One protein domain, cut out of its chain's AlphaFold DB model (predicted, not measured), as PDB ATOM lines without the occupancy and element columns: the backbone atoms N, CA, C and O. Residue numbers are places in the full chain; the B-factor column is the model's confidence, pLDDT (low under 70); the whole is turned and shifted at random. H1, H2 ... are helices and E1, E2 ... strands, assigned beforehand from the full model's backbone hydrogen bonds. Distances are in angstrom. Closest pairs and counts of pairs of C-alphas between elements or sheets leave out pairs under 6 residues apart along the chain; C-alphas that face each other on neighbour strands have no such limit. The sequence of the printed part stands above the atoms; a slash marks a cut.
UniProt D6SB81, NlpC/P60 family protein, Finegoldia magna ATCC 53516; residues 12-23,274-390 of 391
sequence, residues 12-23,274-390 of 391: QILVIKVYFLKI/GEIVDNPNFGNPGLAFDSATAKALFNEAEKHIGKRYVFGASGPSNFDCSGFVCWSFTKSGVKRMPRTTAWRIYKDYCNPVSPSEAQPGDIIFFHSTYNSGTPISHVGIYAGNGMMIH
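Overview. This is residues 12 to 23 and 274 to 390 of the 391 residues of the protein "NlpC/P60 family protein" of Finegoldia magna ATCC 53516 (UniProt D6SB81). A strongly twisted sheet of five strands has the helices H2, H3 and H4 over one face, in two layers, while the short helix H1 lies out at the rim and is joined to H2 by a long stretch with no named element, residues 278 to 290. H3 and H4 cover the inner strands, and H2 packs on H3. The printed part has 129 residues, with five named strands and four named helices in the order E1 H1 H2 H3 H4 E2 E3 E4 E5; the sheet runs E2 E1 E3 E4 E5, all antiparallel. The class is mixed, helices and strands, with 61 residues, under half, in named elements. It is compact and rounded, with a radius of gyration of the C-alphas of 13.6 A and spans of 36 by 34 by 30 A.

Along the chain. Find C-alpha 18 at (-18.956, -37.764, 33.436), where E1, residues 18 to 23, begins and runs 16.3 A. After the cut come H1, residues 274 to 277, and H2, residues 291 to 304, which starts at (-8.128, -47.075, 14.467) and is 20.7 A long. Next are H3, residues 321 to 331, 15.6 A, and H4, residues 342 to 349, 10.2 A. Then read E2, residues 350 to 353, E3, residues 363 to 366, E4, residues 378 to 384, 17.9 A, and E5, residues 387 to 389, ending at (-13.345, -50.538, 30.209).

Arrangement. Begin at E1 and E3, where N 21 and O 363 are 2.9 A apart, within hydrogen-bond range. On E1's other side, N 22 and O 351 of edge strand E2 are 2.8 A apart. E3, E4 and E5 form a meander, each strand the antiparallel neighbour of the one before, made of two hairpins: look for N 364 and O 380 at 3.0 A and N 383 and O 387 at 2.8 A. H3 is on the sheet over E4, at a height of 8.9 A; their closest C-alphas, Cys 321 and Val 379, are 5.7 A apart. H4 is on it at 8.0 A. H3 and H4 only just touch, with 3 pairs of C-alphas within 8 A, the closest being Ser 322 and Ala 342 at 5.1 A. H2, also on the sheet, touches H3 with residues 297 to 301 alone, at a steep tilt of 55 degrees, opposite ways; C-alphas 301 and 328 are closest, 5.2 A apart. H1 is not on the sheet and touches no helix. In H3 and H4 every O i to N i+4 pair is within hydrogen-bond range, in H2 8 of 10; H1 is too short for such a pair.

Size, cuts and confidence. The C-alphas of Pro 280 and Gly 306 are the two farthest apart, 37.5 A. Residues 24 to 273 are not printed, and C-alphas 23 and 274 are 21.2 A apart across this cut. The links H1 to H2, H2 to H3 and E3 to E4 are long. Mean pLDDT of the printed part is 82.7; look for values under 70 at residues 12 to 18, 277 to 288 and 373.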
ATOM      1  N   GLN A  12     -24.608 -44.572  31.260       54.69
ATOM      2  CA  GLN A  12     -25.892 -43.847  31.267       54.69
ATOM      3  C   GLN A  12     -26.765 -44.181  32.495       54.69
ATOM      4  O   GLN A  12     -27.740 -43.485  32.759       54.69
ATOM      5  N   ILE A  13     -26.418 -45.235  33.242       43.84
ATOM      6  CA  ILE A  13     -27.134 -45.716  34.431       43.84
ATOM      7  C   ILE A  13     -26.512 -45.168  35.737       43.84
ATOM      8  O   ILE A  13     -27.116 -45.269  36.802       43.84
ATOM      9  N   LEU A  14     -25.327 -44.547  35.682       46.34
ATOM     10  CA  LEU A  14     -24.622 -44.043  36.864       46.34
ATOM     11  C   LEU A  14     -25.002 -42.574  37.125       46.34
ATOM     12  O   LEU A  14     -24.768 -41.714  36.279       46.34
ATOM     13  N   VAL A  15     -25.567 -42.262  38.299       43.34
ATOM     14  CA  VAL A  15     -25.915 -40.886  38.726       43.34
ATOM     15  C   VAL A  15     -24.649 -40.130  39.161       43.34
ATOM     16  O   VAL A  15     -24.486 -39.758  40.317       43.34
ATOM     17  N   ILE A  16     -23.705 -39.960  38.236       52.19
ATOM     18  CA  ILE A  16     -22.414 -39.297  38.445       52.19
ATOM     19  C   ILE A  16     -22.113 -38.457  37.199       52.19
ATOM     20  O   ILE A  16     -22.312 -38.944  36.085       52.19
ATOM     21  N   LYS A  17     -21.658 -37.197  37.332       62.12
ATOM     22  CA  LYS A  17     -21.258 -36.428  36.141       62.12
ATOM     23  C   LYS A  17     -19.980 -37.020  35.560       62.12
ATOM     24  O   LYS A  17     -19.041 -37.370  36.273       62.12
ATOM     25  N   VAL A  18     -19.975 -37.100  34.238       64.12
ATOM     26  CA  VAL A  18     -18.956 -37.764  33.436       64.12
ATOM     27  C   VAL A  18     -18.190 -36.725  32.631       64.12
ATOM     28  O   VAL A  18     -18.801 -35.855  32.009       64.12
ATOM     29  N   TYR A  19     -16.867 -36.851  32.595       73.00
ATOM     30  CA  TYR A  19     -15.996 -35.992  31.796       73.00
ATOM     31  C   TYR A  19     -15.232 -36.820  30.765       73.00
ATOM     32  O   TYR A  19     -14.665 -37.855  31.108       73.00
ATOM     33  N   PHE A  20     -15.199 -36.352  29.515       73.38
ATOM     34  CA  PHE A  20     -14.472 -36.990  28.416       73.38
ATOM     35  C   PHE A  20     -13.255 -36.162  28.053       73.38
ATOM     36  O   PHE A  20     -13.353 -34.940  27.914       73.38
ATOM     37  N   LEU A  21     -12.104 -36.819  27.917       78.62
ATOM     38  CA  LEU A  21     -10.870 -36.133  27.583       78.62
ATOM     39  C   LEU A  21      -9.961 -36.925  26.635       78.62
ATOM     40  O   LEU A  21      -9.849 -38.149  26.713       78.62
ATOM     41  N   LYS A  22      -9.225 -36.186  25.798       82.38
ATOM     42  CA  LYS A  22      -8.153 -36.692  24.928       82.38
ATOM     43  C   LYS A  22      -6.780 -36.536  25.564       82.38
ATOM     44  O   LYS A  22      -6.503 -35.511  26.180       82.38
ATOM     45  N   ILE A  23      -5.879 -37.491  25.328       80.88
ATOM     46  CA  ILE A  23      -4.503 -37.425  25.846       80.88
ATOM     47  C   ILE A  23      -3.698 -36.281  25.204       80.88
ATOM     48  O   ILE A  23      -3.685 -36.162  23.996       80.88
ATOM     49  N   GLY A 274     -15.597 -27.146  40.861       70.00
ATOM     50  CA  GLY A 274     -15.159 -25.950  40.131       70.00
ATOM     51  C   GLY A 274     -13.758 -26.121  39.534       70.00
ATOM     52  O   GLY A 274     -13.513 -25.755  38.385       70.00
ATOM     53  N   GLU A 275     -12.885 -26.840  40.242       71.06
ATOM     54  CA  GLU A 275     -11.506 -27.126  39.825       71.06
ATOM     55  C   GLU A 275     -11.396 -27.981  38.555       71.06
ATOM     56  O   GLU A 275     -10.364 -27.975  37.877       71.06
ATOM     57  N   ILE A 276     -12.448 -28.737  38.223       72.69
ATOM     58  CA  ILE A 276     -12.484 -29.547  37.004       72.69
ATOM     59  C   ILE A 276     -12.624 -28.625  35.783       72.69
ATOM     60  O   ILE A 276     -12.056 -28.897  34.732       72.69
ATOM     61  N   VAL A 277     -13.345 -27.509  35.895       62.31
ATOM     62  CA  VAL A 277     -13.581 -26.597  34.762       62.31
ATOM     63  C   VAL A 277     -12.440 -25.586  34.598       62.31
ATOM     64  O   VAL A 277     -12.113 -25.217  33.470       62.31
ATOM     65  N   ASP A 278     -11.770 -25.216  35.690       57.12
ATOM     66  CA  ASP A 278     -10.764 -24.147  35.720       57.12
ATOM     67  C   ASP A 278      -9.334 -24.574  35.342       57.12
ATOM     68  O   ASP A 278      -8.399 -23.802  35.539       57.12
ATOM     69  N   ASN A 279      -9.098 -25.770  34.783       57.56
ATOM     70  CA  ASN A 279      -7.738 -26.170  34.393       57.56
ATOM     71  C   ASN A 279      -7.222 -25.306  33.211       57.56
ATOM     72  O   ASN A 279      -7.633 -25.500  32.067       57.56
ATOM     73  N   PRO A 280      -6.268 -24.380  33.430       51.56
ATOM     74  CA  PRO A 280      -5.915 -23.358  32.443       51.56
ATOM     75  C   PRO A 280      -5.078 -23.908  31.273       51.56
ATOM     76  O   PRO A 280      -4.839 -23.211  30.288       51.56
ATOM     77  N   ASN A 281      -4.632 -25.167  31.352       53.28
ATOM     78  CA  ASN A 281      -3.713 -25.798  30.402       53.28
ATOM     79  C   ASN A 281      -4.415 -26.728  29.394       53.28
ATOM     80  O   ASN A 281      -3.909 -27.806  29.069       53.28
ATOM     81  N   PHE A 282      -5.567 -26.311  28.863       61.34
ATOM     82  CA  PHE A 282      -6.253 -26.998  27.754       61.34
ATOM     83  C   PHE A 282      -5.728 -26.610  26.358       61.34
ATOM     84  O   PHE A 282      -6.222 -27.089  25.341       61.34
ATOM     85  N   GLY A 283      -4.701 -25.756  26.282       51.22
ATOM     86  CA  GLY A 283      -4.185 -25.174  25.035       51.22
ATOM     87  C   GLY A 283      -3.366 -26.101  24.122       51.22
ATOM     88  O   GLY A 283      -2.704 -25.608  23.213       51.22
ATOM     89  N   ASN A 284      -3.364 -27.417  24.340       52.16
ATOM     90  CA  ASN A 284      -2.622 -28.375  23.515       52.16
ATOM     91  C   ASN A 284      -3.615 -29.315  22.824       52.16
ATOM     92  O   ASN A 284      -4.397 -29.928  23.541       52.16
ATOM     93  N   PRO A 285      -3.625 -29.489  21.491       58.69
ATOM     94  CA  PRO A 285      -4.506 -30.474  20.875       58.69
ATOM     95  C   PRO A 285      -4.206 -31.874  21.432       58.69
ATOM     96  O   PRO A 285      -3.054 -32.313  21.507       58.69
ATOM     97  N   GLY A 286      -5.258 -32.577  21.859       62.84
ATOM     98  CA  GLY A 286      -5.141 -33.978  22.245       62.84
ATOM     99  C   GLY A 286      -4.637 -34.846  21.081       62.84
ATOM    100  O   GLY A 286      -4.748 -34.482  19.913       62.84
ATOM    101  N   LEU A 287      -4.079 -36.010  21.391       67.00
ATOM    102  CA  LEU A 287      -3.750 -37.064  20.452       67.00
ATOM    103  C   LEU A 287      -5.066 -37.587  19.881       67.00
ATOM    104  O   LEU A 287      -5.909 -38.098  20.614       67.00
ATOM    105  N   ALA A 288      -5.245 -37.443  18.572       64.69
ATOM    106  CA  ALA A 288      -6.267 -38.190  17.861       64.69
ATOM    107  C   ALA A 288      -5.774 -39.636  17.725       64.69
ATOM    108  O   ALA A 288      -4.715 -39.872  17.139       64.69
ATOM    109  N   PHE A 289      -6.511 -40.588  18.292       70.50
ATOM    110  CA  PHE A 289      -6.219 -42.003  18.103       70.50
ATOM    111  C   PHE A 289      -6.764 -42.443  16.746       70.50
ATOM    112  O   PHE A 289      -7.959 -42.326  16.482       70.50
ATOM    113  N   ASP A 290      -5.890 -42.943  15.874       80.25
ATOM    114  CA  ASP A 290      -6.347 -43.685  14.705       80.25
ATOM    115  C   ASP A 290      -6.860 -45.077  15.121       80.25
ATOM    116  O   ASP A 290      -6.677 -45.539  16.255       80.25
ATOM    117  N   SER A 291      -7.529 -45.765  14.195       80.69
ATOM    118  CA  SER A 291      -8.128 -47.075  14.467       80.69
ATOM    119  C   SER A 291      -7.098 -48.128  14.893       80.69
ATOM    120  O   SER A 291      -7.422 -49.015  15.685       80.69
ATOM    121  N   ALA A 292      -5.854 -48.029  14.414       86.31
ATOM    122  CA  ALA A 292      -4.771 -48.937  14.782       86.31
ATOM    123  C   ALA A 292      -4.302 -48.710  16.229       86.31
ATOM    124  O   ALA A 292      -4.118 -49.671  16.977       86.31
ATOM    125  N   THR A 293      -4.173 -47.448  16.638       87.12
ATOM    126  CA  THR A 293      -3.763 -47.028  17.983       87.12
ATOM    127  C   THR A 293      -4.818 -47.412  19.019       87.12
ATOM    128  O   THR A 293      -4.493 -48.038  20.028       87.12
ATOM    129  N   ALA A 294      -6.094 -47.128  18.738       87.94
ATOM    130  CA  ALA A 294      -7.202 -47.560  19.590       87.94
ATOM    131  C   ALA A 294      -7.239 -49.092  19.718       87.94
ATOM    132  O   ALA A 294      -7.343 -49.623  20.823       87.94
ATOM    133  N   LYS A 295      -7.062 -49.826  18.613       91.69
ATOM    134  CA  LYS A 295      -7.007 -51.294  18.641       91.69
ATOM    135  C   LYS A 295      -5.859 -51.820  19.506       91.69
ATOM    136  O   LYS A 295      -6.062 -52.771  20.254       91.69
ATOM    137  N   ALA A 296      -4.670 -51.222  19.434       93.69
ATOM    138  CA  ALA A 296      -3.543 -51.603  20.286       93.69
ATOM    139  C   ALA A 296      -3.840 -51.371  21.777       93.69
ATOM    140  O   ALA A 296      -3.531 -52.233  22.601       93.69
ATOM    141  N   LEU A 297      -4.485 -50.248  22.113       94.62
ATOM    142  CA  LEU A 297      -4.919 -49.941  23.475       94.62
ATOM    143  C   LEU A 297      -5.906 -50.984  24.007       94.62
ATOM    144  O   LEU A 297      -5.672 -51.552  25.072       94.62
ATOM    145  N   PHE A 298      -6.965 -51.283  23.250       95.62
ATOM    146  CA  PHE A 298      -7.965 -52.272  23.662       95.62
ATOM    147  C   PHE A 298      -7.402 -53.693  23.712       95.62
ATOM    148  O   PHE A 298      -7.675 -54.405  24.671       95.62
ATOM    149  N   ASN A 299      -6.538 -54.083  22.770       95.69
ATOM    150  CA  ASN A 299      -5.864 -55.383  22.814       95.69
ATOM    151  C   ASN A 299      -5.063 -55.588  24.107       95.69
ATOM    152  O   ASN A 299      -4.935 -56.718  24.570       95.69
ATOM    153  N   GLU A 300      -4.473 -54.528  24.667       96.75
ATOM    154  CA  GLU A 300      -3.790 -54.608  25.957       96.75
ATOM    155  C   GLU A 300      -4.784 -54.579  27.122       96.75
ATOM    156  O   GLU A 300      -4.731 -55.444  27.993       96.75
ATOM    157  N   ALA A 301      -5.714 -53.624  27.117       96.12
ATOM    158  CA  ALA A 301      -6.704 -53.431  28.171       96.12
ATOM    159  C   ALA A 301      -7.575 -54.684  28.405       96.12
ATOM    160  O   ALA A 301      -7.792 -55.098  29.545       96.12
ATOM    161  N   GLU A 302      -8.008 -55.355  27.334       96.38
ATOM    162  CA  GLU A 302      -8.863 -56.544  27.404       96.38
ATOM    163  C   GLU A 302      -8.172 -57.762  28.046       96.38
ATOM    164  O   GLU A 302      -8.854 -58.623  28.607       96.38
ATOM    165  N   LYS A 303      -6.829 -57.821  28.081       95.88
ATOM    166  CA  LYS A 303      -6.070 -58.890  28.774       95.88
ATOM    167  C   LYS A 303      -6.270 -58.883  30.288       95.88
ATOM    168  O   LYS A 303      -5.729 -59.740  30.995       95.88
ATOM    169  N   HIS A 304      -6.915 -57.857  30.824       94.81
ATOM    170  CA  HIS A 304      -7.071 -57.652  32.259       94.81
ATOM    171  C   HIS A 304      -8.522 -57.782  32.722       94.81
ATOM    172  O   HIS A 304      -8.778 -57.703  33.921       94.81
ATOM    173  N   ILE A 305      -9.450 -58.063  31.803       93.69
ATOM    174  CA  ILE A 305     -10.852 -58.326  32.135       93.69
ATOM    175  C   ILE A 305     -10.942 -59.509  33.107       93.69
ATOM    176  O   ILE A 305     -10.368 -60.573  32.878       93.69
ATOM    177  N   GLY A 306     -11.692 -59.310  34.193       89.94
ATOM    178  CA  GLY A 306     -11.917 -60.312  35.237       89.94
ATOM    179  C   GLY A 306     -10.868 -60.327  36.353       89.94
ATOM    180  O   GLY A 306     -11.031 -61.087  37.306       89.94
ATOM    181  N   LYS A 307      -9.817 -59.499  36.278       91.81
ATOM    182  CA  LYS A 307      -8.885 -59.311  37.401       91.81
ATOM    183  C   LYS A 307      -9.564 -58.557  38.539       91.81
ATOM    184  O   LYS A 307     -10.455 -57.741  38.314       91.81
ATOM    185  N   ARG A 308      -9.137 -58.841  39.769       89.81
ATOM    186  CA  ARG A 308      -9.698 -58.208  40.963       89.81
ATOM    187  C   ARG A 308      -9.181 -56.773  41.081       89.81
ATOM    188  O   ARG A 308      -7.984 -56.532  40.916       89.81
ATOM    189  N   TYR A 309     -10.077 -55.850  41.417       88.19
ATOM    190  CA  TYR A 309      -9.695 -54.503  41.826       88.19
ATOM    191  C   TYR A 309      -8.895 -54.560  43.130       88.19
ATOM    192  O   TYR A 309      -9.336 -55.171  44.108       88.19
ATOM    193  N   VAL A 310      -7.728 -53.924  43.142       85.44
ATOM    194  CA  VAL A 310      -6.911 -53.737  44.346       85.44
ATOM    195  C   VAL A 310      -6.476 -52.281  44.369       85.44
ATOM    196  O   VAL A 310      -5.704 -51.858  43.510       85.44
ATOM    197  N   PHE A 311      -6.983 -51.523  45.341       83.81
ATOM    198  CA  PHE A 311      -6.587 -50.134  45.556       83.81
ATOM    199  C   PHE A 311      -5.059 -50.061  45.718       83.81
ATOM    200  O   PHE A 311      -4.483 -50.921  46.379       83.81
ATOM    201  N   GLY A 312      -4.371 -49.117  45.068       82.56
ATOM    202  CA  GLY A 312      -2.898 -49.125  45.068       82.56
ATOM    203  C   GLY A 312      -2.281 -49.766  43.830       82.56
ATOM    204  O   GLY A 312      -1.192 -49.382  43.401       82.56
ATOM    205  N   ALA A 313      -2.938 -50.781  43.268       86.44
ATOM    206  CA  ALA A 313      -2.272 -51.695  42.357       86.44
ATOM    207  C   ALA A 313      -2.071 -51.105  40.954       86.44
ATOM    208  O   ALA A 313      -2.956 -50.496  40.352       86.44
ATOM    209  N   SER A 314      -0.894 -51.367  40.389       89.94
ATOM    210  CA  SER A 314      -0.477 -50.878  39.074       89.94
ATOM    211  C   SER A 314      -0.100 -52.000  38.100       89.94
ATOM    212  O   SER A 314       0.655 -51.756  37.161       89.94
ATOM    213  N   GLY A 315      -0.589 -53.225  38.318       88.56
ATOM    214  CA  GLY A 315      -0.371 -54.367  37.429       88.56
ATOM    215  C   GLY A 315       0.919 -55.171  37.639       88.56
ATOM    216  O   GLY A 315       1.756 -54.824  38.468       88.56
ATOM    217  N   PRO A 316       1.089 -56.275  36.881       91.06
ATOM    218  CA  PRO A 316       0.107 -56.822  35.943       91.06
ATOM    219  C   PRO A 316      -0.993 -57.643  36.624       91.06
ATOM    220  O   PRO A 316      -1.990 -57.939  35.974       91.06
ATOM    221  N   SER A 317      -0.827 -58.080  37.874       91.81
ATOM    222  CA  SER A 317      -1.726 -59.077  38.481       91.81
ATOM    223  C   SER A 317      -3.090 -58.512  38.875       91.81
ATOM    224  O   SER A 317      -4.098 -59.159  38.621       91.81
ATOM    225  N   ASN A 318      -3.115 -57.305  39.437       91.25
ATOM    226  CA  ASN A 318      -4.317 -56.574  39.838       91.25
ATOM    227  C   ASN A 318      -4.111 -55.083  39.558       91.25
ATOM    228  O   ASN A 318      -2.971 -54.644  39.373       91.25
ATOM    229  N   PHE A 319      -5.196 -54.318  39.546       93.25
ATOM    230  CA  PHE A 319      -5.165 -52.893  39.236       93.25
ATOM    231  C   PHE A 319      -6.144 -52.116  40.116       93.25
ATOM    232  O   PHE A 319      -7.203 -52.639  40.460       93.25
ATOM    233  N   ASP A 320      -5.801 -50.867  40.421       92.38
ATOM    234  CA  ASP A 320      -6.789 -49.816  40.667       92.38
ATOM    235  C   ASP A 320      -7.150 -49.098  39.355       92.38
ATOM    236  O   ASP A 320      -6.549 -49.352  38.305       92.38
ATOM    237  N   CYS A 321      -8.136 -48.199  39.395       94.12
ATOM    238  CA  CYS A 321      -8.682 -47.547  38.203       94.12
ATOM    239  C   CYS A 321      -7.618 -46.780  37.403       94.12
ATOM    240  O   CYS A 321      -7.452 -46.982  36.198       94.12
ATOM    241  N   SER A 322      -6.829 -45.946  38.079       94.06
ATOM    242  CA  SER A 322      -5.757 -45.168  37.455       94.06
ATOM    243  C   SER A 322      -4.551 -46.018  37.049       94.06
ATOM    244  O   SER A 322      -3.969 -45.795  35.989       94.06
ATOM    245  N   GLY A 323      -4.208 -47.041  37.831       93.56
ATOM    246  CA  GLY A 323      -3.151 -47.999  37.541       93.56
ATOM    247  C   GLY A 323      -3.456 -48.818  36.292       93.56
ATOM    248  O   GLY A 323      -2.560 -49.019  35.472       93.56
ATOM    249  N   PHE A 324      -4.716 -49.222  36.107       97.31
ATOM    250  CA  PHE A 324      -5.192 -49.866  34.885       97.31
ATOM    251  C   PHE A 324      -4.992 -48.964  33.666       97.31
ATOM    252  O   PHE A 324      -4.358 -49.378  32.698       97.31
ATOM    253  N   VAL A 325      -5.443 -47.708  33.733       96.69
ATOM    254  CA  VAL A 325      -5.285 -46.742  32.635       96.69
ATOM    255  C   VAL A 325      -3.803 -46.499  32.321       96.69
ATOM    256  O   VAL A 325      -3.383 -46.696  31.179       96.69
ATOM    257  N   CYS A 326      -2.978 -46.163  33.318       95.06
ATOM    258  CA  CYS A 326      -1.532 -45.971  33.148       95.06
ATOM    259  C   CYS A 326      -0.862 -47.183  32.481       95.06
ATOM    260  O   CYS A 326      -0.046 -47.028  31.562       95.06
ATOM    261  N   TRP A 327      -1.212 -48.394  32.927       97.19
ATOM    262  CA  TRP A 327      -0.674 -49.637  32.387       97.19
ATOM    263  C   TRP A 327      -1.098 -49.854  30.939       97.19
ATOM    264  O   TRP A 327      -0.231 -50.037  30.085       97.19
ATOM    265  N   SER A 328      -2.400 -49.789  30.643       96.81
ATOM    266  CA  SER A 328      -2.935 -50.012  29.300       96.81
ATOM    267  C   SER A 328      -2.327 -49.049  28.285       96.81
ATOM    268  O   SER A 328      -1.860 -49.494  27.238       96.81
ATOM    269  N   PHE A 329      -2.225 -47.755  28.601       94.56
ATOM    270  CA  PHE A 329      -1.587 -46.770  27.717       94.56
ATOM    271  C   PHE A 329      -0.085 -47.015  27.527       94.56
ATOM    272  O   PHE A 329       0.429 -46.895  26.412       94.56
ATOM    273  N   THR A 330       0.619 -47.397  28.596       94.38
ATOM    274  CA  THR A 330       2.067 -47.637  28.538       94.38
ATOM    275  C   THR A 330       2.400 -48.917  27.777       94.38
ATOM    276  O   THR A 330       3.293 -48.913  26.932       94.38
ATOM    277  N   LYS A 331       1.701 -50.021  28.057       96.31
ATOM    278  CA  LYS A 331       1.986 -51.339  27.472       96.31
ATOM    279  C   LYS A 331       1.453 -51.509  26.054       96.31
ATOM    280  O   LYS A 331       2.044 -52.268  25.293       96.31
ATOM    281  N   SER A 332       0.422 -50.760  25.667       94.75
ATOM    282  CA  SER A 332      -0.003 -50.663  24.263       94.75
ATOM    283  C   SER A 332       0.954 -49.844  23.389       94.75
ATOM    284  O   SER A 332       0.853 -49.895  22.167       94.75
ATOM    285  N   GLY A 333       1.878 -49.086  23.993       90.81
ATOM    286  CA  GLY A 333       2.804 -48.202  23.283       90.81
ATOM    287  C   GLY A 333       2.200 -46.857  22.863       90.81
ATOM    288  O   GLY A 333       2.901 -46.047  22.260       90.81
ATOM    289  N   VAL A 334       0.936 -46.584  23.210       88.69
ATOM    290  CA  VAL A 334       0.226 -45.346  22.843       88.69
ATOM    291  C   VAL A 334       0.837 -44.126  23.528       88.69
ATOM    292  O   VAL A 334       1.104 -43.101  22.898       88.69
ATOM    293  N   LYS A 335       1.058 -44.220  24.840       87.31
ATOM    294  CA  LYS A 335       1.645 -43.142  25.636       87.31
ATOM    295  C   LYS A 335       2.300 -43.734  26.870       87.31
ATOM    296  O   LYS A 335       1.643 -44.389  27.670       87.31
ATOM    297  N   ARG A 336       3.581 -43.429  27.081       89.44
ATOM    298  CA  ARG A 336       4.229 -43.708  28.365       89.44
ATOM    299  C   ARG A 336       3.571 -42.848  29.445       89.44
ATOM    300  O   ARG A 336       3.737 -41.629  29.446       89.44
ATOM    301  N   MET A 337       2.853 -43.505  30.344       88.81
ATOM    302  CA  MET A 337       2.150 -42.901  31.464       88.81
ATOM    303  C   MET A 337       2.589 -43.628  32.743       88.81
ATOM    304  O   MET A 337       2.098 -44.723  33.023       88.81
ATOM    305  N   PRO A 338       3.563 -43.074  33.494       88.69
ATOM    306  CA  PRO A 338       3.938 -43.599  34.803       88.69
ATOM    307  C   PRO A 338       2.725 -43.713  35.732       88.69
ATOM    308  O   PRO A 338       1.723 -43.022  35.534       88.69
ATOM    309  N   ARG A 339       2.822 -44.572  36.755       88.75
ATOM    310  CA  ARG A 339       1.763 -44.716  37.759       88.75
ATOM    311  C   ARG A 339       1.466 -43.351  38.388       88.75
ATOM    312  O   ARG A 339       2.373 -42.673  38.856       88.75
ATOM    313  N   THR A 340       0.199 -42.953  38.366       86.25
ATOM    314  CA  THR A 340      -0.280 -41.680  38.909       86.25
ATOM    315  C   THR A 340      -1.771 -41.784  39.241       86.25
ATOM    316  O   THR A 340      -2.398 -42.782  38.895       86.25
ATOM    317  N   THR A 341      -2.337 -40.790  39.923       87.12
ATOM    318  CA  THR A 341      -3.751 -40.778  40.339       87.12
ATOM    319  C   THR A 341      -4.687 -40.377  39.198       87.12
ATOM    320  O   THR A 341      -4.266 -39.717  38.248       87.12
ATOM    321  N   ALA A 342      -5.980 -40.700  39.307       89.19
ATOM    322  CA  ALA A 342      -6.992 -40.268  38.337       89.19
ATOM    323  C   ALA A 342      -6.993 -38.737  38.137       89.19
ATOM    324  O   ALA A 342      -7.023 -38.260  37.002       89.19
ATOM    325  N   TRP A 343      -6.848 -37.971  39.222       86.25
ATOM    326  CA  TRP A 343      -6.701 -36.514  39.183       86.25
ATOM    327  C   TRP A 343      -5.473 -36.043  38.382       86.25
ATOM    328  O   TRP A 343      -5.584 -35.161  37.532       86.25
ATOM    329  N   ARG A 344      -4.303 -36.666  38.563       84.44
ATOM    330  CA  ARG A 344      -3.103 -36.310  37.782       84.44
ATOM    331  C   ARG A 344      -3.211 -36.749  36.320       84.44
ATOM    332  O   ARG A 344      -2.754 -36.026  35.439       84.44
ATOM    333  N   ILE A 345      -3.878 -37.872  36.021       88.50
ATOM    334  CA  ILE A 345      -4.217 -38.232  34.629       88.50
ATOM    335  C   ILE A 345      -5.054 -37.110  33.997       88.50
ATOM    336  O   ILE A 345      -4.750 -36.668  32.887       88.50
ATOM    337  N   TYR A 346      -6.060 -36.607  34.717       86.75
ATOM    338  CA  TYR A 346      -6.903 -35.501  34.273       86.75
ATOM    339  C   TYR A 346      -6.094 -34.215  34.005       86.75
ATOM    340  O   TYR A 346      -6.168 -33.650  32.913       86.75
ATOM    341  N   LYS A 347      -5.276 -33.764  34.966       80.62
ATOM    342  CA  LYS A 347      -4.538 -32.489  34.868       80.62
ATOM    343  C   LYS A 347      -3.399 -32.541  33.843       80.62
ATOM    344  O   LYS A 347      -3.332 -31.691  32.941       80.62
ATOM    345  N   ASP A 348      -2.543 -33.555  33.939       80.12
ATOM    346  CA  ASP A 348      -1.249 -33.585  33.249       80.12
ATOM    347  C   ASP A 348      -1.357 -34.169  31.843       80.12
ATOM    348  O   ASP A 348      -0.638 -33.765  30.923       80.12
ATOM    349  N   TYR A 349      -2.275 -35.121  31.659       81.62
ATOM    350  CA  TYR A 349      -2.341 -35.903  30.435       81.62
ATOM    351  C   TYR A 349      -3.538 -35.581  29.575       81.62
ATOM    352  O   TYR A 349      -3.527 -36.066  28.461       81.62
ATOM    353  N   CYS A 350      -4.537 -34.813  30.003       83.12
ATOM    354  CA  CYS A 350      -5.830 -34.823  29.319       83.12
ATOM    355  C   CYS A 350      -6.367 -33.431  28.942       83.12
ATOM    356  O   CYS A 350      -6.113 -32.447  29.636       83.12
ATOM    357  N   ASN A 351      -7.131 -33.355  27.845       80.31
ATOM    358  CA  ASN A 351      -7.902 -32.182  27.412       80.31
ATOM    359  C   ASN A 351      -9.396 -32.511  27.252       80.31
ATOM    360  O   ASN A 351      -9.691 -33.496  26.577       80.31
ATOM    361  N   PRO A 352     -10.313 -31.679  27.772       79.50
ATOM    362  CA  PRO A 352     -11.755 -31.785  27.613       79.50
ATOM    363  C   PRO A 352     -12.171 -31.894  26.165       79.50
ATOM    364  O   PRO A 352     -11.720 -31.134  25.308       79.50
ATOM    365  N   VAL A 353     -13.084 -32.822  25.933       80.25
ATOM    366  CA  VAL A 353     -13.886 -32.903  24.722       80.25
ATOM    367  C   VAL A 353     -15.349 -32.999  25.124       80.25
ATOM    368  O   VAL A 353     -15.683 -33.445  26.226       80.25
ATOM    369  N   SER A 354     -16.242 -32.564  24.240       80.62
ATOM    370  CA  SER A 354     -17.665 -32.778  24.480       80.62
ATOM    371  C   SER A 354     -17.996 -34.279  24.427       80.62
ATOM    372  O   SER A 354     -17.334 -35.035  23.708       80.62
ATOM    373  N   PRO A 355     -19.053 -34.742  25.118       81.62
ATOM    374  CA  PRO A 355     -19.501 -36.133  25.011       81.62
ATOM    375  C   PRO A 355     -19.777 -36.587  23.566       81.62
ATOM    376  O   PRO A 355     -19.570 -37.750  23.237       81.62
ATOM    377  N   SER A 356     -20.209 -35.674  22.686       83.62
ATOM    378  CA  SER A 356     -20.431 -35.942  21.257       83.62
ATOM    379  C   SER A 356     -19.148 -36.136  20.446       83.62
ATOM    380  O   SER A 356     -19.192 -36.731  19.374       83.62
ATOM    381  N   GLU A 357     -18.016 -35.632  20.933       85.06
ATOM    382  CA  GLU A 357     -16.703 -35.762  20.288       85.06
ATOM    383  C   GLU A 357     -15.892 -36.940  20.836       85.06
ATOM    384  O   GLU A 357     -14.814 -37.230  20.310       85.06
ATOM    385  N   ALA A 358     -16.397 -37.605  21.880       85.62
ATOM    386  CA  ALA A 358     -15.736 -38.727  22.518       85.62
ATOM    387  C   ALA A 358     -15.598 -39.914  21.554       85.62
ATOM    388  O   ALA A 358     -16.567 -40.368  20.936       85.62
ATOM    389  N   GLN A 359     -14.388 -40.454  21.458       88.75
ATOM    390  CA  GLN A 359     -14.030 -41.567  20.582       88.75
ATOM    391  C   GLN A 359     -13.425 -42.727  21.383       88.75
ATOM    392  O   GLN A 359     -12.846 -42.502  22.448       88.75
ATOM    393  N   PRO A 360     -13.533 -43.981  20.899       90.44
ATOM    394  CA  PRO A 360     -12.883 -45.112  21.546       90.44
ATOM    395  C   PRO A 360     -11.387 -44.859  21.794       90.44
ATOM    396  O   PRO A 360     -10.645 -44.536  20.868       90.44
ATOM    397  N   GLY A 361     -10.957 -45.030  23.043       88.75
ATOM    398  CA  GLY A 361      -9.600 -44.734  23.506       88.75
ATOM    399  C   GLY A 361      -9.463 -43.414  24.268       88.75
ATOM    400  O   GLY A 361      -8.468 -43.240  24.970       88.75
ATOM    401  N   ASP A 362     -10.454 -42.520  24.204       91.25
ATOM    402  CA  ASP A 362     -10.518 -41.353  25.087       91.25
ATOM    403  C   ASP A 362     -10.639 -41.787  26.554       91.25
ATOM    404  O   ASP A 362     -11.125 -42.877  26.869       91.25
ATOM    405  N   ILE A 363     -10.188 -40.930  27.468       92.62
ATOM    406  CA  ILE A 363     -10.265 -41.196  28.902       92.62
ATOM    407  C   ILE A 363     -11.532 -40.562  29.456       92.62
ATOM    408  O   ILE A 363     -11.841 -39.397  29.197       92.62
ATOM    409  N   ILE A 364     -12.261 -41.359  30.225       91.62
ATOM    410  CA  ILE A 364     -13.503 -40.977  30.882       91.62
ATOM    411  C   ILE A 364     -13.263 -40.890  32.388       91.62
ATOM    412  O   ILE A 364     -12.631 -41.773  32.969       91.62
ATOM    413  N   PHE A 365     -13.759 -39.829  33.019       90.31
ATOM    414  CA  PHE A 365     -13.577 -39.574  34.445       90.31
ATOM    415  C   PHE A 365     -14.907 -39.390  35.164       90.31
ATOM    416  O   PHE A 365     -15.869 -38.874  34.590       90.31
ATOM    417  N   PHE A 366     -14.913 -39.770  36.438       88.12
ATOM    418  CA  PHE A 366     -16.056 -39.685  37.337       88.12
ATOM    419  C   PHE A 366     -15.635 -39.037  38.656       88.12
ATOM    420  O   PHE A 366     -14.488 -39.173  39.095       88.12
ATOM    421  N   HIS A 367     -16.585 -38.370  39.297       84.06
ATOM    422  CA  HIS A 367     -16.429 -37.785  40.625       84.06
ATOM    423  C   HIS A 367     -17.328 -38.508  41.636       84.06
ATOM    424  O   HIS A 367     -18.271 -39.194  41.252       84.06
ATOM    425  N   SER A 368     -17.068 -38.342  42.934       77.62
ATOM    426  CA  SER A 368     -17.945 -38.844  44.009       77.62
ATOM    427  C   SER A 368     -18.252 -40.356  43.965       77.62
ATOM    428  O   SER A 368     -19.275 -40.791  44.482       77.62
ATOM    429  N   THR A 369     -17.383 -41.173  43.360       79.56
ATOM    430  CA  THR A 369     -17.477 -42.649  43.411       79.56
ATOM    431  C   THR A 369     -16.956 -43.219  44.730       79.56
ATOM    432  O   THR A 369     -17.356 -44.304  45.130       79.56
ATOM    433  N   TYR A 370     -16.054 -42.491  45.386       75.00
ATOM    434  CA  TYR A 370     -15.612 -42.658  46.770       75.00
ATOM    435  C   TYR A 370     -15.011 -41.325  47.237       75.00
ATOM    436  O   TYR A 370     -14.795 -40.420  46.421       75.00
ATOM    437  N   ASN A 371     -14.740 -41.194  48.535       71.38
ATOM    438  CA  ASN A 371     -14.050 -40.025  49.065       71.38
ATOM    439  C   ASN A 371     -12.550 -40.108  48.738       71.38
ATOM    440  O   ASN A 371     -11.795 -40.776  49.435       71.38
ATOM    441  N   SER A 372     -12.136 -39.490  47.629       70.06
ATOM    442  CA  SER A 372     -10.752 -39.532  47.138       70.06
ATOM    443  C   SER A 372      -9.891 -38.354  47.601       70.06
ATOM    444  O   SER A 372      -8.743 -38.248  47.165       70.06
ATOM    445  N   GLY A 373     -10.456 -37.416  48.372       67.88
ATOM    446  CA  GLY A 373      -9.798 -36.152  48.718       67.88
ATOM    447  C   GLY A 373      -9.468 -35.264  47.507       67.88
ATOM    448  O   GLY A 373      -8.731 -34.291  47.639       67.88
ATOM    449  N   THR A 374      -9.985 -35.594  46.316       77.25
ATOM    450  CA  THR A 374      -9.763 -34.868  45.056       77.25
ATOM    451  C   THR A 374     -11.069 -34.792  44.247       77.25
ATOM    452  O   THR A 374     -11.958 -35.622  44.444       77.25
ATOM    453  N   PRO A 375     -11.225 -33.838  43.307       81.00
ATOM    454  CA  PRO A 375     -12.462 -33.719  42.521       81.00
ATOM    455  C   PRO A 375     -12.761 -34.930  41.623       81.00
ATOM    456  O   PRO A 375     -13.913 -35.184  41.278       81.00
ATOM    457  N   ILE A 376     -11.732 -35.689  41.229       85.69
ATOM    458  CA  ILE A 376     -11.857 -36.881  40.386       85.69
ATOM    459  C   ILE A 376     -11.576 -38.119  41.227       85.69
ATOM    460  O   ILE A 376     -10.460 -38.331  41.696       85.69
ATOM    461  N   SER A 377     -12.576 -38.978  41.369       83.75
ATOM    462  CA  SER A 377     -12.466 -40.199  42.160       83.75
ATOM    463  C   SER A 377     -12.213 -41.427  41.285       83.75
ATOM    464  O   SER A 377     -11.521 -42.341  41.714       83.75
ATOM    465  N   HIS A 378     -12.675 -41.461  40.030       91.19
ATOM    466  CA  HIS A 378     -12.511 -42.643  39.172       91.19
ATOM    467  C   HIS A 378     -12.192 -42.312  37.721       91.19
ATOM    468  O   HIS A 378     -12.492 -41.224  37.228       91.19
ATOM    469  N   VAL A 379     -11.597 -43.281  37.028       94.56
ATOM    470  CA  VAL A 379     -11.159 -43.147  35.638       94.56
ATOM    471  C   VAL A 379     -11.293 -44.469  34.879       94.56
ATOM    472  O   VAL A 379     -11.113 -45.545  35.446       94.56
ATOM    473  N   GLY A 380     -11.590 -44.386  33.585       95.00
ATOM    474  CA  GLY A 380     -11.635 -45.523  32.669       95.00
ATOM    475  C   GLY A 380     -11.260 -45.136  31.239       95.00
ATOM    476  O   GLY A 380     -10.977 -43.975  30.942       95.00
ATOM    477  N   ILE A 381     -11.283 -46.117  30.337       94.31
ATOM    478  CA  ILE A 381     -11.053 -45.931  28.899       94.31
ATOM    479  C   ILE A 381     -12.398 -46.071  28.181       94.31
ATOM    480  O   ILE A 381     -13.053 -47.113  28.267       94.31
ATOM    481  N   TYR A 382     -12.822 -45.022  27.477       92.81
ATOM    482  CA  TYR A 382     -14.083 -44.998  26.745       92.81
ATOM    483  C   TYR A 382     -14.032 -45.962  25.559       92.81
ATOM    484  O   TYR A 382     -13.127 -45.882  24.735       92.81
ATOM    485  N   ALA A 383     -15.015 -46.855  25.459       91.81
ATOM    486  CA  ALA A 383     -15.099 -47.912  24.450       91.81
ATOM    487  C   ALA A 383     -16.124 -47.620  23.336       91.81
ATOM    488  O   ALA A 383     -16.393 -48.479  22.498       91.81
ATOM    489  N   GLY A 384     -16.690 -46.407  23.308       88.50
ATOM    490  CA  GLY A 384     -17.785 -46.049  22.403       88.50
ATOM    491  C   GLY A 384     -19.156 -46.486  22.928       88.50
ATOM    492  O   GLY A 384     -19.256 -47.250  23.883       88.50
ATOM    493  N   ASN A 385     -20.231 -46.004  22.299       87.62
ATOM    494  CA  ASN A 385     -21.616 -46.423  22.572       87.62
ATOM    495  C   ASN A 385     -22.034 -46.364  24.054       87.62
ATOM    496  O   ASN A 385     -22.753 -47.240  24.533       87.62
ATOM    497  N   GLY A 386     -21.564 -45.362  24.799       84.94
ATOM    498  CA  GLY A 386     -21.896 -45.252  26.222       84.94
ATOM    499  C   GLY A 386     -21.210 -46.292  27.117       84.94
ATOM    500  O   GLY A 386     -21.620 -46.477  28.260       84.94
ATOM    501  N   MET A 387     -20.185 -46.981  26.611       89.69
ATOM    502  CA  MET A 387     -19.461 -48.035  27.316       89.69
ATOM    503  C   MET A 387     -18.032 -47.626  27.675       89.69
ATOM    504  O   MET A 387     -17.403 -46.829  26.980       89.69
ATOM    505  N   MET A 388     -17.486 -48.233  28.728       92.81
ATOM    506  CA  MET A 388     -16.072 -48.114  29.092       92.81
ATOM    507  C   MET A 388     -15.477 -49.442  29.565       92.81
ATOM    508  O   MET A 388     -16.206 -50.327  30.020       92.81
ATOM    509  N   ILE A 389     -14.148 -49.539  29.497       94.56
ATOM    510  CA  ILE A 389     -13.345 -50.538  30.209       94.56
ATOM    511  C   ILE A 389     -12.573 -49.840  31.338       94.56
ATOM    512  O   ILE A 389     -11.997 -48.770  31.138       94.56
ATOM    513  N   HIS A 390     -12.586 -50.423  32.533       94.88
ATOM    514  CA  HIS A 390     -11.939 -49.871  33.723       94.88
ATOM    515  C   HIS A 390     -11.543 -50.998  34.685       94.88
ATOM    516  O   HIS A 390     -11.913 -52.154  34.465       94.88
TER     517      HIS A 390